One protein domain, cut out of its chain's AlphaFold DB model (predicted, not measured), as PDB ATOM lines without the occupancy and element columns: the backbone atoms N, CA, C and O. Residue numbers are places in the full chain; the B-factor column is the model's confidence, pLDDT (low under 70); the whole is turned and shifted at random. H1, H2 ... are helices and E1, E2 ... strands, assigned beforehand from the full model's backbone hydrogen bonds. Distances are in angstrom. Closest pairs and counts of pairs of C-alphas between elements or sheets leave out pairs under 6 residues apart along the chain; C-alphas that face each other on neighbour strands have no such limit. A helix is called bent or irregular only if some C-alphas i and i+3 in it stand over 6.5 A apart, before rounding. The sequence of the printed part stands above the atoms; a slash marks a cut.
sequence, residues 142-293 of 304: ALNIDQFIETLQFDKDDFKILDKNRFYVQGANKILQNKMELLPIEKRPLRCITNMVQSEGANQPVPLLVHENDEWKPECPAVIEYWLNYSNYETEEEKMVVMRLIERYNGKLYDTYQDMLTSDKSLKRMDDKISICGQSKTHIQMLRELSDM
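AT A GLANCE: This is residues 142 to 293 of the 304 residues of a protein of viral metagenome (UniProt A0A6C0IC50). A helical body has a small three-stranded sheet at one end. The long helix H5 runs along the longest axis and H6 folds back along it; H7 slants over the first part of H5, H3 packs on H7 with H2 folded back on it, H1 lies along the sheet end of H5, and H4 lies beside H7. Residues 198 to 203 and 230 to 235 stick out. The printed part has 152 residues with seven named helices and three named strands, in the order H1 H2 H3 E1 E2 E3 H4 H5 H6 H7; the sheet, E1 E2 E3, is antiparallel and the class is mostly helix. The whole is compact, with a radius of gyration of the C-alphas of 15.8 A and spans of 49 by 35 by 34 A.

HOW THE PARTS SIT: H1, residues 145 to 151, touches H5, residues 241 to 263, at a shallow tilt of 23 degrees, the same way; the closest C-alphas are those of Ile 145 and Leu 245, 6.1 A apart. H2, residues 156 to 164, and H3, residues 168 to 181, form a helical hairpin; the closest C-alphas are those of Leu 162 and Gly 171, 4.2 A apart. E1, residues 190 to 192, E2, residues 208 to 212, and E3, residues 215 to 219, form a meander, each strand the antiparallel neighbour of the one before. N 191 and O 209 are 2.8 A apart, and N 210 and O 217 are 2.8 A apart, both within hydrogen-bond range. H4, residues 221 to 230, touches H7, residues 280 to 291, at a shallow tilt of 15 degrees, opposite ways; the closest C-alphas are those of Pro 221 and Leu 287, 6.2 A apart. H5 and H6, residues 265 to 278, form a helical hairpin at a shallow tilt of 20 degrees; the closest C-alphas are those of Asn 250 and Cys 277, 5.8 A apart. H7 touches H3, closest at C-alphas Met 286 and Val 169, 5.4 A apart. H1, H5 and H7 only graze the sheet; H2 and H7 are apart. Every O i to N i+4 pair is within hydrogen-bond range in H1, H2, H3, H4 and H7; in H5 18 of 19 are, and in H6 2 of 10, beside 6 of 11 O i to N i+3 pairs.

IN THESE COORDINATES: H1 begins at C-alpha 145, (32.197, -26.102, -4.086). H3 is 19.8 A long, H5 33.8 A, H6 21.9 A and H7 17.1 A. H6 is irregular, with C-alphas 269 and 272 7.4 A apart. H7 ends at C-alpha 291, (24.125, -17.109, -15.668).

THE WHOLE: The C-alphas farthest apart, those of Glu 200 and Ser 263, are 52.1 A apart. The printed part has no cut, and the link from E1 to E2, 15 residues, is long. The mean pLDDT of the printed part is 85.4; residues 194 to 206, 228, 230 to 236 and 293 are under 70.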
ATOM      1  N   ALA A 142      27.999 -20.821   3.835       94.69
ATOM      2  CA  ALA A 142      27.853 -21.397   2.512       94.69
ATOM      3  C   ALA A 142      28.840 -22.546   2.322       94.69
ATOM      4  O   ALA A 142      29.965 -22.526   2.815       94.69
ATOM      5  N   LEU A 143      28.411 -23.584   1.608       95.81
ATOM      6  CA  LEU A 143      29.314 -24.683   1.293       95.81
ATOM      7  C   LEU A 143      30.415 -24.185   0.354       95.81
ATOM      8  O   LEU A 143      30.164 -23.374  -0.535       95.81
ATOM      9  N   ASN A 144      31.625 -24.707   0.514       95.56
ATOM     10  CA  ASN A 144      32.614 -24.656  -0.558       95.56
ATOM     11  C   ASN A 144      32.171 -25.590  -1.695       95.56
ATOM     12  O   ASN A 144      31.377 -26.517  -1.489       95.56
ATOM     13  N   ILE A 145      32.679 -25.373  -2.906       92.94
ATOM     14  CA  ILE A 145      32.197 -26.102  -4.086       92.94
ATOM     15  C   ILE A 145      32.415 -27.603  -3.948       92.94
ATOM     16  O   ILE A 145      31.520 -28.394  -4.255       92.94
ATOM     17  N   ASP A 146      33.561 -27.997  -3.411       91.12
ATOM     18  CA  ASP A 146      33.887 -29.398  -3.178       91.12
ATOM     19  C   ASP A 146      32.940 -30.056  -2.172       91.12
ATOM     20  O   ASP A 146      32.426 -31.147  -2.433       91.12
ATOM     21  N   GLN A 147      32.622 -29.352  -1.082       95.44
ATOM     22  CA  GLN A 147      31.663 -29.819  -0.080       95.44
ATOM     23  C   GLN A 147      30.274 -29.983  -0.703       95.44
ATOM     24  O   GLN A 147      29.627 -31.014  -0.523       95.44
ATOM     25  N   PHE A 148      29.822 -29.001  -1.488       95.81
ATOM     26  CA  PHE A 148      28.550 -29.083  -2.197       95.81
ATOM     27  C   PHE A 148      28.501 -30.287  -3.139       95.81
ATOM     28  O   PHE A 148      27.562 -31.080  -3.061       95.81
ATOM     29  N   ILE A 149      29.521 -30.474  -3.983       95.44
ATOM     30  CA  ILE A 149      29.599 -31.612  -4.905       95.44
ATOM     31  C   ILE A 149      29.511 -32.941  -4.154       95.44
ATOM     32  O   ILE A 149      28.835 -33.860  -4.623       95.44
ATOM     33  N   GLU A 150      30.161 -33.064  -2.999       94.75
ATOM     34  CA  GLU A 150      30.119 -34.276  -2.180       94.75
ATOM     35  C   GLU A 150      28.706 -34.591  -1.680       94.75
ATOM     36  O   GLU A 150      28.303 -35.755  -1.735       94.75
ATOM     37  N   THR A 151      27.909 -33.573  -1.334       94.50
ATOM     38  CA  THR A 151      26.512 -33.762  -0.900       94.50
ATOM     39  C   THR A 151      25.563 -34.245  -1.998       94.50
ATOM     40  O   THR A 151      24.505 -34.794  -1.693       94.50
ATOM     41  N   LEU A 152      25.919 -34.073  -3.276       96.25
ATOM     42  CA  LEU A 152      25.023 -34.406  -4.382       96.25
ATOM     43  C   LEU A 152      24.703 -35.902  -4.431       96.25
ATOM     44  O   LEU A 152      25.599 -36.747  -4.451       96.25
ATOM     45  N   GLN A 153      23.423 -36.227  -4.534       95.69
ATOM     46  CA  GLN A 153      22.938 -37.572  -4.825       95.69
ATOM     47  C   GLN A 153      21.970 -37.486  -5.995       95.69
ATOM     48  O   GLN A 153      21.117 -36.592  -6.019       95.69
ATOM     49  N   PHE A 154      22.118 -38.395  -6.959       96.69
ATOM     50  CA  PHE A 154      21.257 -38.453  -8.136       96.69
ATOM     51  C   PHE A 154      20.405 -39.713  -8.127       96.69
ATOM     52  O   PHE A 154      20.885 -40.799  -7.801       96.69
ATOM     53  N   ASP A 155      19.148 -39.559  -8.518       94.75
ATOM     54  CA  ASP A 155      18.175 -40.637  -8.620       94.75
ATOM     55  C   ASP A 155      17.637 -40.778 -10.052       94.75
ATOM     56  O   ASP A 155      18.055 -40.094 -10.990       94.75
ATOM     57  N   LYS A 156      16.700 -41.710 -10.249       93.44
ATOM     58  CA  LYS A 156      16.105 -41.950 -11.568       93.44
ATOM     59  C   LYS A 156      15.320 -40.746 -12.094       93.44
ATOM     60  O   LYS A 156      15.195 -40.617 -13.311       93.44
ATOM     61  N   ASP A 157      14.751 -39.916 -11.227       95.19
ATOM     62  CA  ASP A 157      13.961 -38.760 -11.641       95.19
ATOM     63  C   ASP A 157      14.856 -37.640 -12.167       95.19
ATOM     64  O   ASP A 157      14.507 -37.028 -13.179       95.19
ATOM     65  N   ASP A 158      16.057 -37.472 -11.610       96.56
ATOM     66  CA  ASP A 158      17.081 -36.602 -12.197       96.56
ATOM     67  C   ASP A 158      17.393 -37.022 -13.641       96.56
ATOM     68  O   ASP A 158      17.310 -36.224 -14.576       96.56
ATOM     69  N   PHE A 159      17.645 -38.309 -13.889       95.25
ATOM     70  CA  PHE A 159      17.922 -38.775 -15.251       95.25
ATOM     71  C   PHE A 159      16.707 -38.684 -16.187       95.25
ATOM     72  O   PHE A 159      16.879 -38.490 -17.390       95.25
ATOM     73  N   LYS A 160      15.470 -38.719 -15.670       94.44
ATOM     74  CA  LYS A 160      14.280 -38.386 -16.475       94.44
ATOM     75  C   LYS A 160      14.261 -36.912 -16.881       94.44
ATOM     76  O   LYS A 160      13.773 -36.611 -17.968       94.44
ATOM     77  N   ILE A 161      14.767 -35.995 -16.051       95.69
ATOM     78  CA  ILE A 161      14.905 -34.575 -16.415       95.69
ATOM     79  C   ILE A 161      15.896 -34.433 -17.575       95.69
ATOM     80  O   ILE A 161      15.575 -33.766 -18.560       95.69
ATOM     81  N   LEU A 162      17.052 -35.103 -17.510       94.19
ATOM     82  CA  LEU A 162      18.012 -35.149 -18.625       94.19
ATOM     83  C   LEU A 162      17.387 -35.703 -19.908       94.19
ATOM     84  O   LEU A 162      17.550 -35.117 -20.979       94.19
ATOM     85  N   ASP A 163      16.651 -36.810 -19.804       93.19
ATOM     86  CA  ASP A 163      16.031 -37.463 -20.956       93.19
ATOM     87  C   ASP A 163      14.985 -36.574 -21.637       93.19
ATOM     88  O   ASP A 163      14.961 -36.454 -22.864       93.19
ATOM     89  N   LYS A 164      14.139 -35.915 -20.832       94.69
ATOM     90  CA  LYS A 164      13.052 -35.046 -21.305       94.69
ATOM     91  C   LYS A 164      13.557 -33.767 -21.965       94.69
ATOM     92  O   LYS A 164      12.905 -33.266 -22.880       94.69
ATOM     93  N   ASN A 165      14.687 -33.226 -21.514       94.50
ATOM     94  CA  ASN A 165      15.249 -32.013 -22.097       94.50
ATOM     95  C   ASN A 165      15.886 -32.293 -23.463       94.50
ATOM     96  O   ASN A 165      16.518 -33.330 -23.685       94.50
ATOM     97  N   ARG A 166      15.722 -31.352 -24.404       91.38
ATOM     98  CA  ARG A 166      16.230 -31.502 -25.776       91.38
ATOM     99  C   ARG A 166      17.752 -31.590 -25.794       91.38
ATOM    100  O   ARG A 166      18.302 -32.437 -26.496       91.38
ATOM    101  N   PHE A 167      18.411 -30.732 -25.021       93.50
ATOM    102  CA  PHE A 167      19.864 -30.665 -24.922       93.50
ATOM    103  C   PHE A 167      20.335 -31.109 -23.536       93.50
ATOM    104  O   PHE A 167      19.682 -30.818 -22.534       93.50
ATOM    105  N   TYR A 168      21.491 -31.782 -23.482       94.69
ATOM    106  CA  TYR A 168      22.117 -32.211 -22.224       94.69
ATOM    107  C   TYR A 168      22.260 -31.047 -21.242       94.69
ATOM    108  O   TYR A 168      21.869 -31.177 -20.091       94.69
ATOM    109  N   VAL A 169      22.763 -29.906 -21.726       94.75
ATOM    110  CA  VAL A 169      23.042 -28.707 -20.925       94.75
ATOM    111  C   VAL A 169      21.803 -28.251 -20.157       94.75
ATOM    112  O   VAL A 169      21.872 -28.105 -18.944       94.75
ATOM    113  N   GLN A 170      20.658 -28.150 -20.836       93.81
ATOM    114  CA  GLN A 170      19.391 -27.744 -20.226       93.81
ATOM    115  C   GLN A 170      18.978 -28.692 -19.094       93.81
ATOM    116  O   GLN A 170      18.620 -28.256 -18.003       93.81
ATOM    117  N   GLY A 171      19.055 -30.004 -19.338       95.38
ATOM    118  CA  GLY A 171      18.722 -31.008 -18.327       95.38
ATOM    119  C   GLY A 171      19.706 -31.011 -17.157       95.38
ATOM    120  O   GLY A 171      19.287 -31.034 -16.003       95.38
ATOM    121  N   ALA A 172      21.004 -30.939 -17.447       96.38
ATOM    122  CA  ALA A 172      22.071 -30.934 -16.457       96.38
ATOM    123  C   ALA A 172      22.008 -29.684 -15.569       96.38
ATOM    124  O   ALA A 172      22.103 -29.807 -14.351       96.38
ATOM    125  N   ASN A 173      21.779 -28.505 -16.146       94.81
ATOM    126  CA  ASN A 173      21.600 -27.266 -15.395       94.81
ATOM    127  C   ASN A 173      20.316 -27.285 -14.568       94.81
ATOM    128  O   ASN A 173      20.342 -26.869 -13.412       94.81
ATOM    129  N   LYS A 174      19.220 -27.843 -15.100       94.38
ATOM    130  CA  LYS A 174      17.980 -27.977 -14.333       94.38
ATOM    131  C   LYS A 174      18.143 -28.895 -13.121       94.38
ATOM    132  O   LYS A 174      17.643 -28.578 -12.048       94.38
ATOM    133  N   ILE A 175      18.862 -30.008 -13.267       96.38
ATOM    134  CA  ILE A 175      19.197 -30.873 -12.127       96.38
ATOM    135  C   ILE A 175      20.071 -30.114 -11.132       96.38
ATOM    136  O   ILE A 175      19.759 -30.117  -9.947       96.38
ATOM    137  N   LEU A 176      21.126 -29.431 -11.590       95.44
ATOM    138  CA  LEU A 176      22.019 -28.665 -10.717       95.44
ATOM    139  C   LEU A 176      21.245 -27.621  -9.902       95.44
ATOM    140  O   LEU A 176      21.412 -27.549  -8.686       95.44
ATOM    141  N   GLN A 177      20.343 -26.887 -10.558       92.38
ATOM    142  CA  GLN A 177      19.416 -25.953  -9.929       92.38
ATOM    143  C   GLN A 177      18.557 -26.653  -8.867       92.38
ATOM    144  O   GLN A 177      18.552 -26.228  -7.715       92.38
ATOM    145  N   ASN A 178      17.891 -27.758  -9.217       93.62
ATOM    146  CA  ASN A 178      17.060 -28.506  -8.272       93.62
ATOM    147  C   ASN A 178      17.874 -28.967  -7.051       93.62
ATOM    148  O   ASN A 178      17.395 -28.884  -5.926       93.62
ATOM    149  N   LYS A 179      19.119 -29.428  -7.247       94.94
ATOM    150  CA  LYS A 179      19.997 -29.847  -6.144       94.94
ATOM    151  C   LYS A 179      20.436 -28.674  -5.268       94.94
ATOM    152  O   LYS A 179      20.528 -28.845  -4.056       94.94
ATOM    153  N   MET A 180      20.666 -27.492  -5.840       91.69
ATOM    154  CA  MET A 180      20.904 -26.273  -5.058       91.69
ATOM    155  C   MET A 180      19.659 -25.850  -4.272       91.69
ATOM    156  O   MET A 180      19.778 -25.407  -3.133       91.69
ATOM    157  N   GLU A 181      18.466 -26.006  -4.845       90.56
ATOM    158  CA  GLU A 181      17.199 -25.633  -4.206       90.56
ATOM    159  C   GLU A 181      16.849 -26.506  -2.990       90.56
ATOM    160  O   GLU A 181      16.144 -26.035  -2.098       90.56
ATOM    161  N   LEU A 182      17.414 -27.716  -2.886       92.44
ATOM    162  CA  LEU A 182      17.330 -28.556  -1.682       92.44
ATOM    163  C   LEU A 182      18.116 -27.990  -0.487       92.44
ATOM    164  O   LEU A 182      17.901 -28.425   0.645       92.44
ATOM    165  N   LEU A 183      19.032 -27.046  -0.720       91.62
ATOM    166  CA  LEU A 183      19.786 -26.382   0.336       91.62
ATOM    167  C   LEU A 183      19.091 -25.085   0.775       91.62
ATOM    168  O   LEU A 183      18.585 -24.340  -0.080       91.62
ATOM    169  N   PRO A 184      19.144 -24.757   2.085       91.25
ATOM    170  CA  PRO A 184      18.834 -23.415   2.571       91.25
ATOM    171  C   PRO A 184      19.623 -22.378   1.781       91.25
ATOM    172  O   PRO A 184      20.762 -22.648   1.380       91.25
ATOM    173  N   ILE A 185      19.030 -21.207   1.555       87.25
ATOM    174  CA  ILE A 185      19.643 -20.179   0.715       87.25
ATOM    175  C   ILE A 185      21.057 -19.866   1.221       87.25
ATOM    176  O   ILE A 185      22.007 -19.964   0.456       87.25
ATOM    177  N   GLU A 186      21.253 -19.694   2.521       90.94
ATOM    178  CA  GLU A 186      22.528 -19.361   3.168       90.94
ATOM    179  C   GLU A 186      23.634 -20.400   2.926       90.94
ATOM    180  O   GLU A 186      24.812 -20.068   3.012       90.94
ATOM    181  N   LYS A 187      23.268 -21.647   2.587       93.50
ATOM    182  CA  LYS A 187      24.207 -22.755   2.351       93.50
ATOM    183  C   LYS A 187      24.589 -22.969   0.888       93.50
ATOM    184  O   LYS A 187      25.505 -23.736   0.596       93.50
ATOM    185  N   ARG A 188      23.872 -22.343  -0.045       92.94
ATOM    186  CA  ARG A 188      24.071 -22.541  -1.490       92.94
ATOM    187  C   ARG A 188      25.369 -21.858  -1.957       92.94
ATOM    188  O   ARG A 188      25.460 -20.643  -1.786       92.94
ATOM    189  N   PRO A 189      26.289 -22.567  -2.640       93.62
ATOM    190  CA  PRO A 189      27.657 -22.105  -2.928       93.62
ATOM    191  C   PRO A 189      27.788 -21.171  -4.146       93.62
ATOM    192  O   PRO A 189      28.882 -20.714  -4.466       93.62
ATOM    193  N   LEU A 190      26.697 -20.938  -4.880       91.44
ATOM    194  CA  LEU A 190      26.682 -20.179  -6.131       91.44
ATOM    195  C   LEU A 190      25.534 -19.162  -6.121       91.44
ATOM    196  O   LEU A 190      24.427 -19.479  -5.671       91.44
ATOM    197  N   ARG A 191      25.779 -17.951  -6.627       85.69
ATOM    198  CA  ARG A 191      24.773 -16.902  -6.862       85.69
ATOM    199  C   ARG A 191      24.963 -16.235  -8.211       85.69
ATOM    200  O   ARG A 191      26.081 -16.104  -8.690       85.69
ATOM    201  N   CYS A 192      23.861 -15.768  -8.785       78.06
ATOM    202  CA  CYS A 192      23.856 -14.931  -9.976       78.06
ATOM    203  C   CYS A 192      23.285 -13.558  -9.608       78.06
ATOM    204  O   CYS A 192      22.335 -13.476  -8.828       78.06
ATOM    205  N   ILE A 193      23.859 -12.485 -10.154       70.62
ATOM    206  CA  ILE A 193      23.364 -11.121  -9.945       70.62
ATOM    207  C   ILE A 193      22.750 -10.571 -11.242       70.62
ATOM    208  O   ILE A 193      23.292  -9.677 -11.891       70.62
ATOM    209  N   THR A 194      21.582 -11.071 -11.620       59.47
ATOM    210  CA  THR A 194      20.912 -10.686 -12.875       59.47
ATOM    211  C   THR A 194      20.406  -9.232 -12.869       59.47
ATOM    212  O   THR A 194      20.389  -8.563 -13.902       59.47
ATOM    213  N   ASN A 195      20.030  -8.698 -11.698       54.66
ATOM    214  CA  ASN A 195      19.366  -7.390 -11.567       54.66
ATOM    215  C   ASN A 195      20.274  -6.178 -11.860       54.66
ATOM    216  O   ASN A 195      19.778  -5.057 -11.928       54.66
ATOM    217  N   MET A 196      21.586  -6.372 -12.040       50.75
ATOM    218  CA  MET A 196      22.517  -5.280 -12.362       50.75
ATOM    219  C   MET A 196      22.674  -5.016 -13.865       50.75
ATOM    220  O   MET A 196      23.170  -3.958 -14.238       50.75
ATOM    221  N   VAL A 197      22.257  -5.946 -14.732       49.72
ATOM    222  CA  VAL A 197      22.483  -5.845 -16.191       49.72
ATOM    223  C   VAL A 197      21.297  -5.213 -16.930       49.72
ATOM    224  O   VAL A 197      21.442  -4.738 -18.053       49.72
ATOM    225  N   GLN A 198      20.125  -5.106 -16.293       47.66
ATOM    226  CA  GLN A 198      18.936  -4.533 -16.939       47.66
ATOM    227  C   GLN A 198      19.020  -3.010 -17.162       47.66
ATOM    228  O   GLN A 198      18.282  -2.485 -17.994       47.66
ATOM    229  N   SER A 199      19.908  -2.291 -16.463       46.84
ATOM    230  CA  SER A 199      19.996  -0.824 -16.549       46.84
ATOM    231  C   SER A 199      20.946  -0.290 -17.626       46.84
ATOM    232  O   SER A 199      20.801   0.865 -18.017       46.84
ATOM    233  N   GLU A 200      21.893  -1.081 -18.140       44.88
ATOM    234  CA  GLU A 200      22.917  -0.588 -19.076       44.88
ATOM    235  C   GLU A 200      23.278  -1.630 -20.144       44.88
ATOM    236  O   GLU A 200      24.274  -2.331 -20.026       44.88
ATOM    237  N   GLY A 201      22.488  -1.701 -21.222       48.75
ATOM    238  CA  GLY A 201      22.840  -2.412 -22.460       48.75
ATOM    239  C   GLY A 201      22.917  -3.942 -22.335       48.75
ATOM    240  O   GLY A 201      23.725  -4.498 -21.607       48.75
ATOM    241  N   ALA A 202      22.121  -4.648 -23.136       52.50
ATOM    242  CA  ALA A 202      21.878  -6.096 -23.072       52.50
ATOM    243  C   ALA A 202      23.088  -7.057 -23.266       52.50
ATOM    244  O   ALA A 202      22.871  -8.241 -23.494       52.50
ATOM    245  N   ASN A 203      24.342  -6.596 -23.197       55.69
ATOM    246  CA  ASN A 203      25.523  -7.358 -23.622       55.69
ATOM    247  C   ASN A 203      26.641  -7.513 -22.571       55.69
ATOM    248  O   ASN A 203      27.707  -8.023 -22.925       55.69
ATOM    249  N   GLN A 204      26.464  -7.099 -21.309       57.12
ATOM    250  CA  GLN A 204      27.482  -7.381 -20.285       57.12
ATOM    251  C   GLN A 204      27.260  -8.755 -19.628       57.12
ATOM    252  O   GLN A 204      26.156  -9.032 -19.159       57.12
ATOM    253  N   PRO A 205      28.286  -9.628 -19.581       60.94
ATOM    254  CA  PRO A 205      28.177 -10.935 -18.943       60.94
ATOM    255  C   PRO A 205      27.955 -10.774 -17.436       60.94
ATOM    256  O   PRO A 205      28.739 -10.114 -16.751       60.94
ATOM    257  N   VAL A 206      26.894 -11.398 -16.922       68.44
ATOM    258  CA  VAL A 206      26.565 -11.385 -15.494       68.44
ATOM    259  C   VAL A 206      27.622 -12.195 -14.728       68.44
ATOM    260  O   VAL A 206      27.860 -13.357 -15.077       68.44
ATOM    261  N   PRO A 207      28.276 -11.629 -13.697       78.31
ATOM    262  CA  PRO A 207      29.206 -12.392 -12.877       78.31
ATOM    263  C   PRO A 207      28.453 -13.419 -12.025       78.31
ATOM    264  O   PRO A 207      27.417 -13.125 -11.422       78.31
ATOM    265  N   LEU A 208      29.020 -14.616 -11.936       86.75
ATOM    266  CA  LEU A 208      28.631 -15.635 -10.973       86.75
ATOM    267  C   LEU A 208      29.418 -15.395  -9.687       86.75
ATOM    268  O   LEU A 208      30.640 -15.302  -9.720       86.75
ATOM    269  N   LEU A 209      28.742 -15.288  -8.549       89.31
ATOM    270  CA  LEU A 209      29.405 -15.228  -7.252       89.31
ATOM    271  C   LEU A 209      29.528 -16.643  -6.708       89.31
ATOM    272  O   LEU A 209      28.534 -17.368  -6.631       89.31
ATOM    273  N   VAL A 210      30.737 -17.024  -6.331       92.12
ATOM    274  CA  VAL A 210      31.076 -18.380  -5.909       92.12
ATOM    275  C   VAL A 210      31.679 -18.330  -4.523       92.12
ATOM    276  O   VAL A 210      32.515 -17.469  -4.254       92.12
ATOM    277  N   HIS A 211      31.271 -19.262  -3.673       93.62
ATOM    278  CA  HIS A 211      31.861 -19.461  -2.364       93.62
ATOM    279  C   HIS A 211      32.932 -20.553  -2.429       93.62
ATOM    280  O   HIS A 211      32.635 -21.697  -2.782       93.62
ATOM    281  N   GLU A 212      34.177 -20.186  -2.141       93.88
ATOM    282  CA  GLU A 212      35.317 -21.101  -2.138       93.88
ATOM    283  C   GLU A 212      36.400 -20.593  -1.188       93.88
ATOM    284  O   GLU A 212      36.729 -19.410  -1.212       93.88
ATOM    285  N   ASN A 213      37.017 -21.502  -0.429       90.69
ATOM    286  CA  ASN A 213      37.979 -21.180   0.628       90.69
ATOM    287  C   ASN A 213      37.387 -20.238   1.687       90.69
ATOM    288  O   ASN A 213      38.079 -19.352   2.176       90.69
ATOM    289  N   ASP A 214      36.107 -20.439   2.013       88.69
ATOM    290  CA  ASP A 214      35.359 -19.653   3.003       88.69
ATOM    291  C   ASP A 214      35.244 -18.154   2.655       88.69
ATOM    292  O   ASP A 214      35.022 -17.305   3.521       88.69
ATOM    293  N   GLU A 215      35.376 -17.827   1.365       90.50
ATOM    294  CA  GLU A 215      35.241 -16.475   0.832       90.50
ATOM    295  C   GLU A 215      34.346 -16.451  -0.415       90.50
ATOM    296  O   GLU A 215      34.385 -17.338  -1.275       90.50
ATOM    297  N   TRP A 216      33.549 -15.388  -0.545       92.12
ATOM    298  CA  TRP A 216      32.777 -15.109  -1.754       92.12
ATOM    299  C   TRP A 216      33.605 -14.328  -2.774       92.12
ATOM    300  O   TRP A 216      34.156 -13.270  -2.466       92.12
ATOM    301  N   LYS A 217      33.622 -14.797  -4.026       89.38
ATOM    302  CA  LYS A 217      34.308 -14.120  -5.135       89.38
ATOM    303  C   LYS A 217      33.492 -14.102  -6.428       89.38
ATOM    304  O   LYS A 217      32.763 -15.055  -6.701       89.38
ATOM    305  N   PRO A 218      33.613 -13.044  -7.246       87.81
ATOM    306  CA  PRO A 218      32.979 -12.986  -8.554       87.81
ATOM    307  C   PRO A 218      33.823 -13.710  -9.614       87.81
ATOM    308  O   PRO A 218      35.027 -13.487  -9.730       87.81
ATOM    309  N   GLU A 219      33.178 -14.514 -10.452       87.94
ATOM    310  CA  GLU A 219      33.754 -15.131 -11.644       87.94
ATOM    311  C   GLU A 219      32.888 -14.822 -12.865       87.94
ATOM    312  O   GLU A 219      31.673 -15.015 -12.870       87.94
ATOM    313  N   CYS A 220      33.514 -14.315 -13.924       80.69
ATOM    314  CA  CYS A 220      32.817 -13.916 -15.141       80.69
ATOM    315  C   CYS A 220      32.863 -15.047 -16.186       80.69
ATOM    316  O   CYS A 220      33.963 -15.432 -16.602       80.69
ATOM    317  N   PRO A 221      31.712 -15.538 -16.689       76.94
ATOM    318  CA  PRO A 221      31.672 -16.576 -17.721       76.94
ATOM    319  C   PRO A 221      32.464 -16.237 -18.993       76.94
ATOM    320  O   PRO A 221      33.097 -17.116 -19.576       76.94
ATOM    321  N   ALA A 222      32.494 -14.962 -19.404       77.25
ATOM    322  CA  ALA A 222      33.258 -14.527 -20.578       77.25
ATOM    323  C   ALA A 222      34.772 -14.689 -20.385       77.25
ATOM    324  O   ALA A 222      35.500 -14.992 -21.329       77.25
ATOM    325  N   VAL A 223      35.244 -14.527 -19.147       76.81
ATOM    326  CA  VAL A 223      36.644 -14.763 -18.811       76.81
ATOM    327  C   VAL A 223      36.934 -16.260 -18.926       76.81
ATOM    328  O   VAL A 223      37.897 -16.622 -19.594       76.81
ATOM    329  N   ILE A 224      36.067 -17.140 -18.410       71.62
ATOM    330  CA  ILE A 224      36.223 -18.602 -18.556       71.62
ATOM    331  C   ILE A 224      36.311 -19.014 -20.030       71.62
ATOM    332  O   ILE A 224      37.169 -19.813 -20.403       71.62
ATOM    333  N   GLU A 225      35.452 -18.456 -20.881       71.94
ATOM    334  CA  GLU A 225      35.484 -18.729 -22.318       71.94
ATOM    335  C   GLU A 225      36.797 -18.274 -22.965       71.94
ATOM    336  O   GLU A 225      37.384 -19.017 -23.754       71.94
ATOM    337  N   TYR A 226      37.292 -17.087 -22.608       77.69
ATOM    338  CA  TYR A 226      38.609 -16.630 -23.043       77.69
ATOM    339  C   TYR A 226      39.709 -17.608 -22.603       77.69
ATOM    340  O   TYR A 226      40.497 -18.059 -23.435       77.69
ATOM    341  N   TRP A 227      39.732 -18.010 -21.330       72.31
ATOM    342  CA  TRP A 227      40.736 -18.950 -20.834       72.31
ATOM    343  C   TRP A 227      40.653 -20.313 -21.531       72.31
ATOM    344  O   TRP A 227      41.685 -20.871 -21.878       72.31
ATOM    345  N   LEU A 228      39.459 -20.836 -21.815       69.12
ATOM    346  CA  LEU A 228      39.310 -22.115 -22.521       69.12
ATOM    347  C   LEU A 228      39.782 -22.069 -23.978       69.12
ATOM    348  O   LEU A 228      40.185 -23.098 -24.518       69.12
ATOM    349  N   ASN A 229      39.730 -20.899 -24.611       70.56
ATOM    350  CA  ASN A 229      40.157 -20.726 -25.996       70.56
ATOM    351  C   ASN A 229      41.653 -20.404 -26.128       70.56
ATOM    352  O   ASN A 229      42.240 -20.704 -27.170       70.56
ATOM    353  N   TYR A 230      42.263 -19.791 -25.109       67.56
ATOM    354  CA  TYR A 230      43.598 -19.191 -25.226       67.56
ATOM    355  C   TYR A 230      44.596 -19.577 -24.127       67.56
ATOM    356  O   TYR A 230      45.783 -19.294 -24.292       67.56
ATOM    357  N   SER A 231      44.170 -20.228 -23.042       60.81
ATOM    358  CA  SER A 231      45.057 -20.643 -21.953       60.81
ATOM    359  C   SER A 231      45.293 -22.148 -21.927       60.81
ATOM    360  O   SER A 231      44.377 -22.952 -22.105       60.81
ATOM    361  N   ASN A 232      46.537 -22.522 -21.637       61.34
ATOM    362  CA  ASN A 232      46.880 -23.858 -21.180       61.34
ATOM    363  C   ASN A 232      46.987 -23.792 -19.656       61.34
ATOM    364  O   ASN A 232      47.970 -23.263 -19.148       61.34
ATOM    365  N   TYR A 233      45.987 -24.302 -18.938       64.38
ATOM    366  CA  TYR A 233      46.098 -24.468 -17.487       64.38
ATOM    367  C   TYR A 233      47.197 -25.487 -17.179       64.38
ATOM    368  O   TYR A 233      47.208 -26.573 -17.770       64.38
ATOM    369  N   GLU A 234      48.104 -25.152 -16.266       55.69
ATOM    370  CA  GLU A 234      49.135 -26.079 -15.803       55.69
ATOM    371  C   GLU A 234      48.625 -26.887 -14.600       55.69
ATOM    372  O   GLU A 234      49.002 -28.050 -14.439       55.69
ATOM    373  N   THR A 235      47.717 -26.306 -13.800       67.00
ATOM    374  CA  THR A 235      47.188 -26.896 -12.556       67.00
ATOM    375  C   THR A 235      45.674 -26.688 -12.358       67.00
ATOM    376  O   THR A 235      45.032 -25.903 -13.059       67.00
ATOM    377  N   GLU A 236      45.059 -27.422 -11.419       68.25
ATOM    378  CA  GLU A 236      43.619 -27.301 -11.109       68.25
ATOM    379  C   GLU A 236      43.307 -26.033 -10.301       68.25
ATOM    380  O   GLU A 236      42.219 -25.466 -10.415       68.25
ATOM    381  N   GLU A 237      44.265 -25.571  -9.504       70.06
ATOM    382  CA  GLU A 237      44.169 -24.367  -8.686       70.06
ATOM    383  C   GLU A 237      44.067 -23.098  -9.548       70.06
ATOM    384  O   GLU A 237      43.398 -22.141  -9.159       70.06
ATOM    385  N   GLU A 238      44.661 -23.118 -10.746       73.44
ATOM    386  CA  GLU A 238      44.582 -22.041 -11.742       73.44
ATOM    387  C   GLU A 238      43.230 -21.973 -12.459       73.44
ATOM    388  O   GLU A 238      42.902 -20.954 -13.076       73.44
ATOM    389  N   LYS A 239      42.426 -23.043 -12.408       80.50
ATOM    390  CA  LYS A 239      41.091 -23.021 -13.006       80.50
ATOM    391  C   LYS A 239      40.163 -22.144 -12.185       80.50
ATOM    392  O   LYS A 239      40.143 -22.191 -10.956       80.50
ATOM    393  N   MET A 240      39.297 -21.431 -12.896       86.69
ATOM    394  CA  MET A 240      38.147 -20.770 -12.288       86.69
ATOM    395  C   MET A 240      37.278 -21.782 -11.539       86.69
ATOM    396  O   MET A 240      37.075 -22.917 -11.982       86.69
ATOM    397  N   VAL A 241      36.765 -21.375 -10.388       90.38
ATOM    398  CA  VAL A 241      36.021 -22.241  -9.482       90.38
ATOM    399  C   VAL A 241      34.731 -22.743 -10.117       90.38
ATOM    400  O   VAL A 241      34.430 -23.929  -9.989       90.38
ATOM    401  N   VAL A 242      33.992 -21.910 -10.858       89.50
ATOM    402  CA  VAL A 242      32.778 -22.381 -11.550       89.50
ATOM    403  C   VAL A 242      33.121 -23.450 -12.590       89.50
ATOM    404  O   VAL A 242      32.354 -24.392 -12.795       89.50
ATOM    405  N   MET A 243      34.297 -23.367 -13.217       88.50
ATOM    406  CA  MET A 243      34.743 -24.419 -14.127       88.50
ATOM    407  C   MET A 243      34.961 -25.733 -13.370       88.50
ATOM    408  O   MET A 243      34.447 -26.769 -13.791       88.50
ATOM    409  N   ARG A 244      35.636 -25.692 -12.209       89.94
ATOM    410  CA  ARG A 244      35.797 -26.875 -11.343       89.94
ATOM    411  C   ARG A 244      34.453 -27.444 -10.889       89.94
ATOM    412  O   ARG A 244      34.279 -28.662 -10.921       89.94
ATOM    413  N   LEU A 245      33.498 -26.584 -10.521       92.06
ATOM    414  CA  LEU A 245      32.132 -26.981 -10.171       92.06
ATOM    415  C   LEU A 245      31.511 -27.819 -11.291       92.06
ATOM    416  O   LEU A 245      31.067 -28.935 -11.037       92.06
ATOM    417  N   ILE A 246      31.496 -27.304 -12.522       92.88
ATOM    418  CA  ILE A 246      30.853 -27.970 -13.664       92.88
ATOM    419  C   ILE A 246      31.561 -29.273 -14.021       92.88
ATOM    420  O   ILE A 246      30.902 -30.288 -14.238       92.88
ATOM    421  N   GLU A 247      32.892 -29.264 -14.054       91.38
ATOM    422  CA  GLU A 247      33.696 -30.445 -14.362       91.38
ATOM    423  C   GLU A 247      33.440 -31.579 -13.362       91.38
ATOM    424  O   GLU A 247      33.172 -32.720 -13.756       91.38
ATOM    425  N   ARG A 248      33.465 -31.269 -12.059       92.94
ATOM    426  CA  ARG A 248      33.210 -32.252 -10.998       92.94
ATOM    427  C   ARG A 248      31.751 -32.697 -10.967       92.94
ATOM    428  O   ARG A 248      31.489 -33.888 -10.808       92.94
ATOM    429  N   TYR A 249      30.818 -31.767 -11.156       95.81
ATOM    430  CA  TYR A 249      29.388 -32.051 -11.254       95.81
ATOM    431  C   TYR A 249      29.085 -33.035 -12.391       95.81
ATOM    432  O   TYR A 249      28.495 -34.088 -12.152       95.81
ATOM    433  N   ASN A 250      29.554 -32.741 -13.608       95.69
ATOM    434  CA  ASN A 250      29.355 -33.603 -14.772       95.69
ATOM    435  C   ASN A 250      30.044 -34.959 -14.609       95.69
ATOM    436  O   ASN A 250      29.483 -35.977 -15.012       95.69
ATOM    437  N   GLY A 251      31.233 -34.989 -13.996       93.94
ATOM    438  CA  GLY A 251      31.913 -36.235 -13.648       93.94
ATOM    439  C   GLY A 251      31.050 -37.123 -12.752       93.94
ATOM    440  O   GLY A 251      30.779 -38.270 -13.102       93.94
ATOM    441  N   LYS A 252      30.533 -36.568 -11.649       95.56
ATOM    442  CA  LYS A 252      29.681 -37.299 -10.700       95.56
ATOM    443  C   LYS A 252      28.356 -37.749 -11.326       95.56
ATOM    444  O   LYS A 252      27.903 -38.865 -11.068       95.56
ATOM    445  N   LEU A 253      27.752 -36.911 -12.170       96.00
ATOM    446  CA  LEU A 253      26.527 -37.236 -12.904       96.00
ATOM    447  C   LEU A 253      26.750 -38.398 -13.884       96.00
ATOM    448  O   LEU A 253      25.941 -39.324 -13.940       96.00
ATOM    449  N   TYR A 254      27.868 -38.383 -14.615       96.12
ATOM    450  CA  TYR A 254      28.247 -39.460 -15.529       96.12
ATOM    451  C   TYR A 254      28.538 -40.769 -14.797       96.12
ATOM    452  O   TYR A 254      28.035 -41.812 -15.207       96.12
ATOM    453  N   ASP A 255      29.310 -40.722 -13.709       94.75
ATOM    454  CA  ASP A 255      29.612 -41.907 -12.903       94.75
ATOM    455  C   ASP A 255      28.324 -42.539 -12.360       94.75
ATOM    456  O   ASP A 255      28.100 -43.734 -12.545       94.75
ATOM    457  N   THR A 256      27.412 -41.721 -11.825       96.12
ATOM    458  CA  THR A 256      26.121 -42.208 -11.317       96.12
ATOM    459  C   THR A 256      25.256 -42.818 -12.426       96.12
ATOM    460  O   THR A 256      24.611 -43.845 -12.219       96.12
ATOM    461  N   TYR A 257      25.259 -42.234 -13.629       95.88
ATOM    462  CA  TYR A 257      24.575 -42.824 -14.783       95.88
ATOM    463  C   TYR A 257      25.158 -44.185 -15.168       95.88
ATOM    464  O   TYR A 257      24.394 -45.119 -15.411       95.88
ATOM    465  N   GLN A 258      26.490 -44.312 -15.225       94.94
ATOM    466  CA  GLN A 258      27.142 -45.582 -15.551       94.94
ATOM    467  C   GLN A 258      26.780 -46.659 -14.521       94.94
ATOM    468  O   GLN A 258      26.441 -47.777 -14.910       94.94
ATOM    469  N   ASP A 259      26.755 -46.305 -13.235       94.88
ATOM    470  CA  ASP A 259      26.341 -47.215 -12.166       94.88
ATOM    471  C   ASP A 259      24.875 -47.639 -12.330       94.88
ATOM    472  O   ASP A 259      24.567 -48.833 -12.300       94.88
ATOM    473  N   MET A 260      23.959 -46.706 -12.606       94.06
ATOM    474  CA  MET A 260      22.550 -47.036 -12.864       94.06
ATOM    475  C   MET A 260      22.357 -47.905 -14.112       94.06
ATOM    476  O   MET A 260      21.494 -48.787 -14.121       94.06
ATOM    477  N   LEU A 261      23.173 -47.707 -15.152       93.75
ATOM    478  CA  LEU A 261      23.113 -48.471 -16.398       93.75
ATOM    479  C   LEU A 261      23.413 -49.962 -16.190       93.75
ATOM    480  O   LEU A 261      22.904 -50.800 -16.943       93.75
ATOM    481  N   THR A 262      24.207 -50.306 -15.168       93.62
ATOM    482  CA  THR A 262      24.479 -51.708 -14.802       93.62
ATOM    483  C   THR A 262      23.203 -52.452 -14.402       93.62
ATOM    484  O   THR A 262      23.052 -53.633 -14.714       93.62
ATOM    485  N   SER A 263      22.266 -51.740 -13.768       92.81
ATOM    486  CA  SER A 263      21.020 -52.288 -13.230       92.81
ATOM    487  C   SER A 263      19.827 -52.080 -14.171       92.81
ATOM    488  O   SER A 263      18.939 -52.928 -14.241       92.81
ATOM    489  N   ASP A 264      19.794 -50.976 -14.922       92.19
ATOM    490  CA  ASP A 264      18.672 -50.582 -15.777       92.19
ATOM    491  C   ASP A 264      19.140 -50.248 -17.201       92.19
ATOM    492  O   ASP A 264      19.472 -49.111 -17.548       92.19
ATOM    493  N   LYS A 265      19.126 -51.260 -18.074       92.81
ATOM    494  CA  LYS A 265      19.552 -51.117 -19.476       92.81
ATOM    495  C   LYS A 265      18.651 -50.186 -20.297       92.81
ATOM    496  O   LYS A 265      19.060 -49.793 -21.389       92.81
ATOM    497  N   SER A 266      17.457 -49.824 -19.818       90.31
ATOM    498  CA  SER A 266      16.560 -48.911 -20.544       90.31
ATOM    499  C   SER A 266      17.118 -47.486 -20.642       90.31
ATOM    500  O   SER A 266      16.746 -46.737 -21.550       90.31
ATOM    501  N   LEU A 267      18.057 -47.133 -19.754       91.19
ATOM    502  CA  LEU A 267      18.749 -45.845 -19.737       91.19
ATOM    503  C   LEU A 267      19.715 -45.667 -20.920       91.19
ATOM    504  O   LEU A 267      20.052 -44.531 -21.242       91.19
ATOM    505  N   LYS A 268      20.077 -46.749 -21.636       91.75
ATOM    506  CA  LYS A 268      20.973 -46.709 -22.811       91.75
ATOM    507  C   LYS A 268      20.551 -45.712 -23.888       91.75
ATOM    508  O   LYS A 268      21.406 -45.220 -24.613       91.75
ATOM    509  N   ARG A 269      19.258 -45.393 -24.001       91.12
ATOM    510  CA  ARG A 269      18.761 -44.387 -24.957       91.12
ATOM    511  C   ARG A 269      19.360 -42.987 -24.746       91.12
ATOM    512  O   ARG A 269      19.302 -42.169 -25.652       91.12
ATOM    513  N   MET A 270      19.917 -42.717 -23.562       91.25
ATOM    514  CA  MET A 270      20.564 -41.451 -23.217       91.25
ATOM    515  C   MET A 270      22.082 -41.454 -23.425       91.25
ATOM    516  O   MET A 270      22.696 -40.417 -23.179       91.25
ATOM    517  N   ASP A 271      22.700 -42.559 -23.869       91.25
ATOM    518  CA  ASP A 271      24.168 -42.672 -23.956       91.25
ATOM    519  C   ASP A 271      24.760 -41.546 -24.814       91.25
ATOM    520  O   ASP A 271      25.665 -40.838 -24.378       91.25
ATOM    521  N   ASP A 272      24.152 -41.274 -25.971       89.75
ATOM    522  CA  ASP A 272      24.579 -40.189 -26.857       89.75
ATOM    523  C   ASP A 272      24.471 -38.815 -26.179       89.75
ATOM    524  O   ASP A 272      25.386 -37.997 -26.290       89.75
ATOM    525  N   LYS A 273      23.393 -38.567 -25.421       91.38
ATOM    526  CA  LYS A 273      23.192 -37.295 -24.707       91.38
ATOM    527  C   LYS A 273      24.197 -37.105 -23.583       91.38
ATOM    528  O   LYS A 273      24.699 -36.001 -23.417       91.38
ATOM    529  N   ILE A 274      24.469 -38.135 -22.790       93.06
ATOM    530  CA  ILE A 274      25.363 -38.002 -21.638       93.06
ATOM    531  C   ILE A 274      26.837 -38.073 -22.043       93.06
ATOM    532  O   ILE A 274      27.689 -37.513 -21.362       93.06
ATOM    533  N   SER A 275      27.154 -38.689 -23.185       90.38
ATOM    534  CA  SER A 275      28.525 -38.811 -23.692       90.38
ATOM    535  C   SER A 275      29.239 -37.460 -23.824       90.38
ATOM    536  O   SER A 275      30.457 -37.382 -23.652       90.38
ATOM    537  N   ILE A 276      28.502 -36.376 -24.082       91.31
ATOM    538  CA  ILE A 276      29.076 -35.042 -24.285       91.31
ATOM    539  C   ILE A 276      29.383 -34.299 -22.977       91.31
ATOM    540  O   ILE A 276      29.897 -33.183 -23.039       91.31
ATOM    541  N   CYS A 277      29.091 -34.881 -21.807       92.31
ATOM    542  CA  CYS A 277      29.160 -34.188 -20.516       92.31
ATOM    543  C   CYS A 277      30.560 -33.688 -20.132       92.31
ATOM    544  O   CYS A 277      30.661 -32.747 -19.362       92.31
ATOM    545  N   GLY A 278      31.627 -34.283 -20.670       87.56
ATOM    546  CA  GLY A 278      33.025 -33.905 -20.416       87.56
ATOM    547  C   GLY A 278      33.683 -33.138 -21.562       87.56
ATOM    548  O   GLY A 278      34.905 -33.038 -21.610       87.56
ATOM    549  N   GLN A 279      32.906 -32.646 -22.533       88.75
ATOM    550  CA  GLN A 279      33.433 -31.796 -23.602       88.75
ATOM    551  C   GLN A 279      33.525 -30.342 -23.127       88.75
ATOM    552  O   GLN A 279      32.555 -29.802 -22.598       88.75
ATOM    553  N   SER A 280      34.631 -29.651 -23.429       85.25
ATOM    554  CA  SER A 280      34.816 -28.238 -23.055       85.25
ATOM    555  C   SER A 280      33.690 -27.334 -23.566       85.25
ATOM    556  O   SER A 280      33.234 -26.446 -22.854       85.25
ATOM    557  N   LYS A 281      33.170 -27.599 -24.774       87.19
ATOM    558  CA  LYS A 281      32.030 -26.859 -25.339       87.19
ATOM    559  C   LYS A 281      30.757 -27.021 -24.501       87.19
ATOM    560  O   LYS A 281      30.007 -26.062 -24.351       87.19
ATOM    561  N   THR A 282      30.524 -28.213 -23.951       91.00
ATOM    562  CA  THR A 282      29.394 -28.476 -23.050       91.00
ATOM    563  C   THR A 282      29.539 -27.668 -21.768       91.00
ATOM    564  O   THR A 282      28.573 -27.044 -21.345       91.00
ATOM    565  N   HIS A 283      30.745 -27.603 -21.194       90.19
ATOM    566  CA  HIS A 283      31.011 -26.802 -19.996       90.19
ATOM    567  C   HIS A 283      30.753 -25.306 -20.234       90.19
ATOM    568  O   HIS A 283      30.048 -24.680 -19.448       90.19
ATOM    569  N   ILE A 284      31.229 -24.753 -21.357       86.44
ATOM    570  CA  ILE A 284      30.975 -23.350 -21.745       86.44
ATOM    571  C   ILE A 284      29.477 -23.073 -21.870       86.44
ATOM    572  O   ILE A 284      28.981 -22.060 -21.382       86.44
ATOM    573  N   GLN A 285      28.741 -23.973 -22.520       89.38
ATOM    574  CA  GLN A 285      27.306 -23.798 -22.702       89.38
ATOM    575  C   GLN A 285      26.552 -23.892 -21.366       89.38
ATOM    576  O   GLN A 285      25.631 -23.111 -21.141       89.38
ATOM    577  N   MET A 286      26.979 -24.776 -20.454       91.44
ATOM    578  CA  MET A 286      26.425 -24.846 -19.097       91.44
ATOM    579  C   MET A 286      26.661 -23.554 -18.324       91.44
ATOM    580  O   MET A 286      25.720 -23.071 -17.704       91.44
ATOM    581  N   LEU A 287      27.864 -22.972 -18.399       86.94
ATOM    582  CA  LEU A 287      28.194 -21.695 -17.756       86.94
ATOM    583  C   LEU A 287      27.273 -20.562 -18.203       86.94
ATOM    584  O   LEU A 287      26.767 -19.822 -17.365       86.94
ATOM    585  N   ARG A 288      27.050 -20.445 -19.514       83.19
ATOM    586  CA  ARG A 288      26.171 -19.419 -20.092       83.19
ATOM    587  C   ARG A 288      24.724 -19.598 -19.644       83.19
ATOM    588  O   ARG A 288      24.092 -18.655 -19.202       83.19
ATOM    589  N   GLU A 289      24.210 -20.824 -19.692       85.25
ATOM    590  CA  GLU A 289      22.843 -21.092 -19.233       85.25
ATOM    591  C   GLU A 289      22.697 -20.934 -17.706       85.25
ATOM    592  O   GLU A 289      21.627 -20.562 -17.238       85.25
ATOM    593  N   LEU A 290      23.756 -21.170 -16.917       81.19
ATOM    594  CA  LEU A 290      23.769 -20.936 -15.466       81.19
ATOM    595  C   LEU A 290      23.643 -19.452 -15.112       81.19
ATOM    596  O   LEU A 290      22.954 -19.132 -14.145       81.19
ATOM    597  N   SER A 291      24.273 -18.556 -15.881       73.69
ATOM    598  CA  SER A 291      24.125 -17.109 -15.668       73.69
ATOM    599  C   SER A 291      22.720 -16.595 -15.990       73.69
ATOM    600  O   SER A 291      22.320 -15.571 -15.446       73.69
ATOM    601  N   ASP A 292      21.957 -17.327 -16.801       71.06
ATOM    602  CA  ASP A 292      20.613 -16.932 -17.231       71.06
ATOM    603  C   ASP A 292      19.498 -17.488 -16.317       71.06
ATOM    604  O   ASP A 292      18.319 -17.193 -16.526       71.06
ATOM    605  N   MET A 293      19.826 -18.309 -15.309       65.94
ATOM    606  CA  MET A 293      18.816 -18.947 -14.457       65.94
ATOM    607  C   MET A 293      18.207 -17.990 -13.416       65.94
ATOM    608  O   MET A 293      18.855 -17.536 -12.474       65.94
TER     609      MET A 293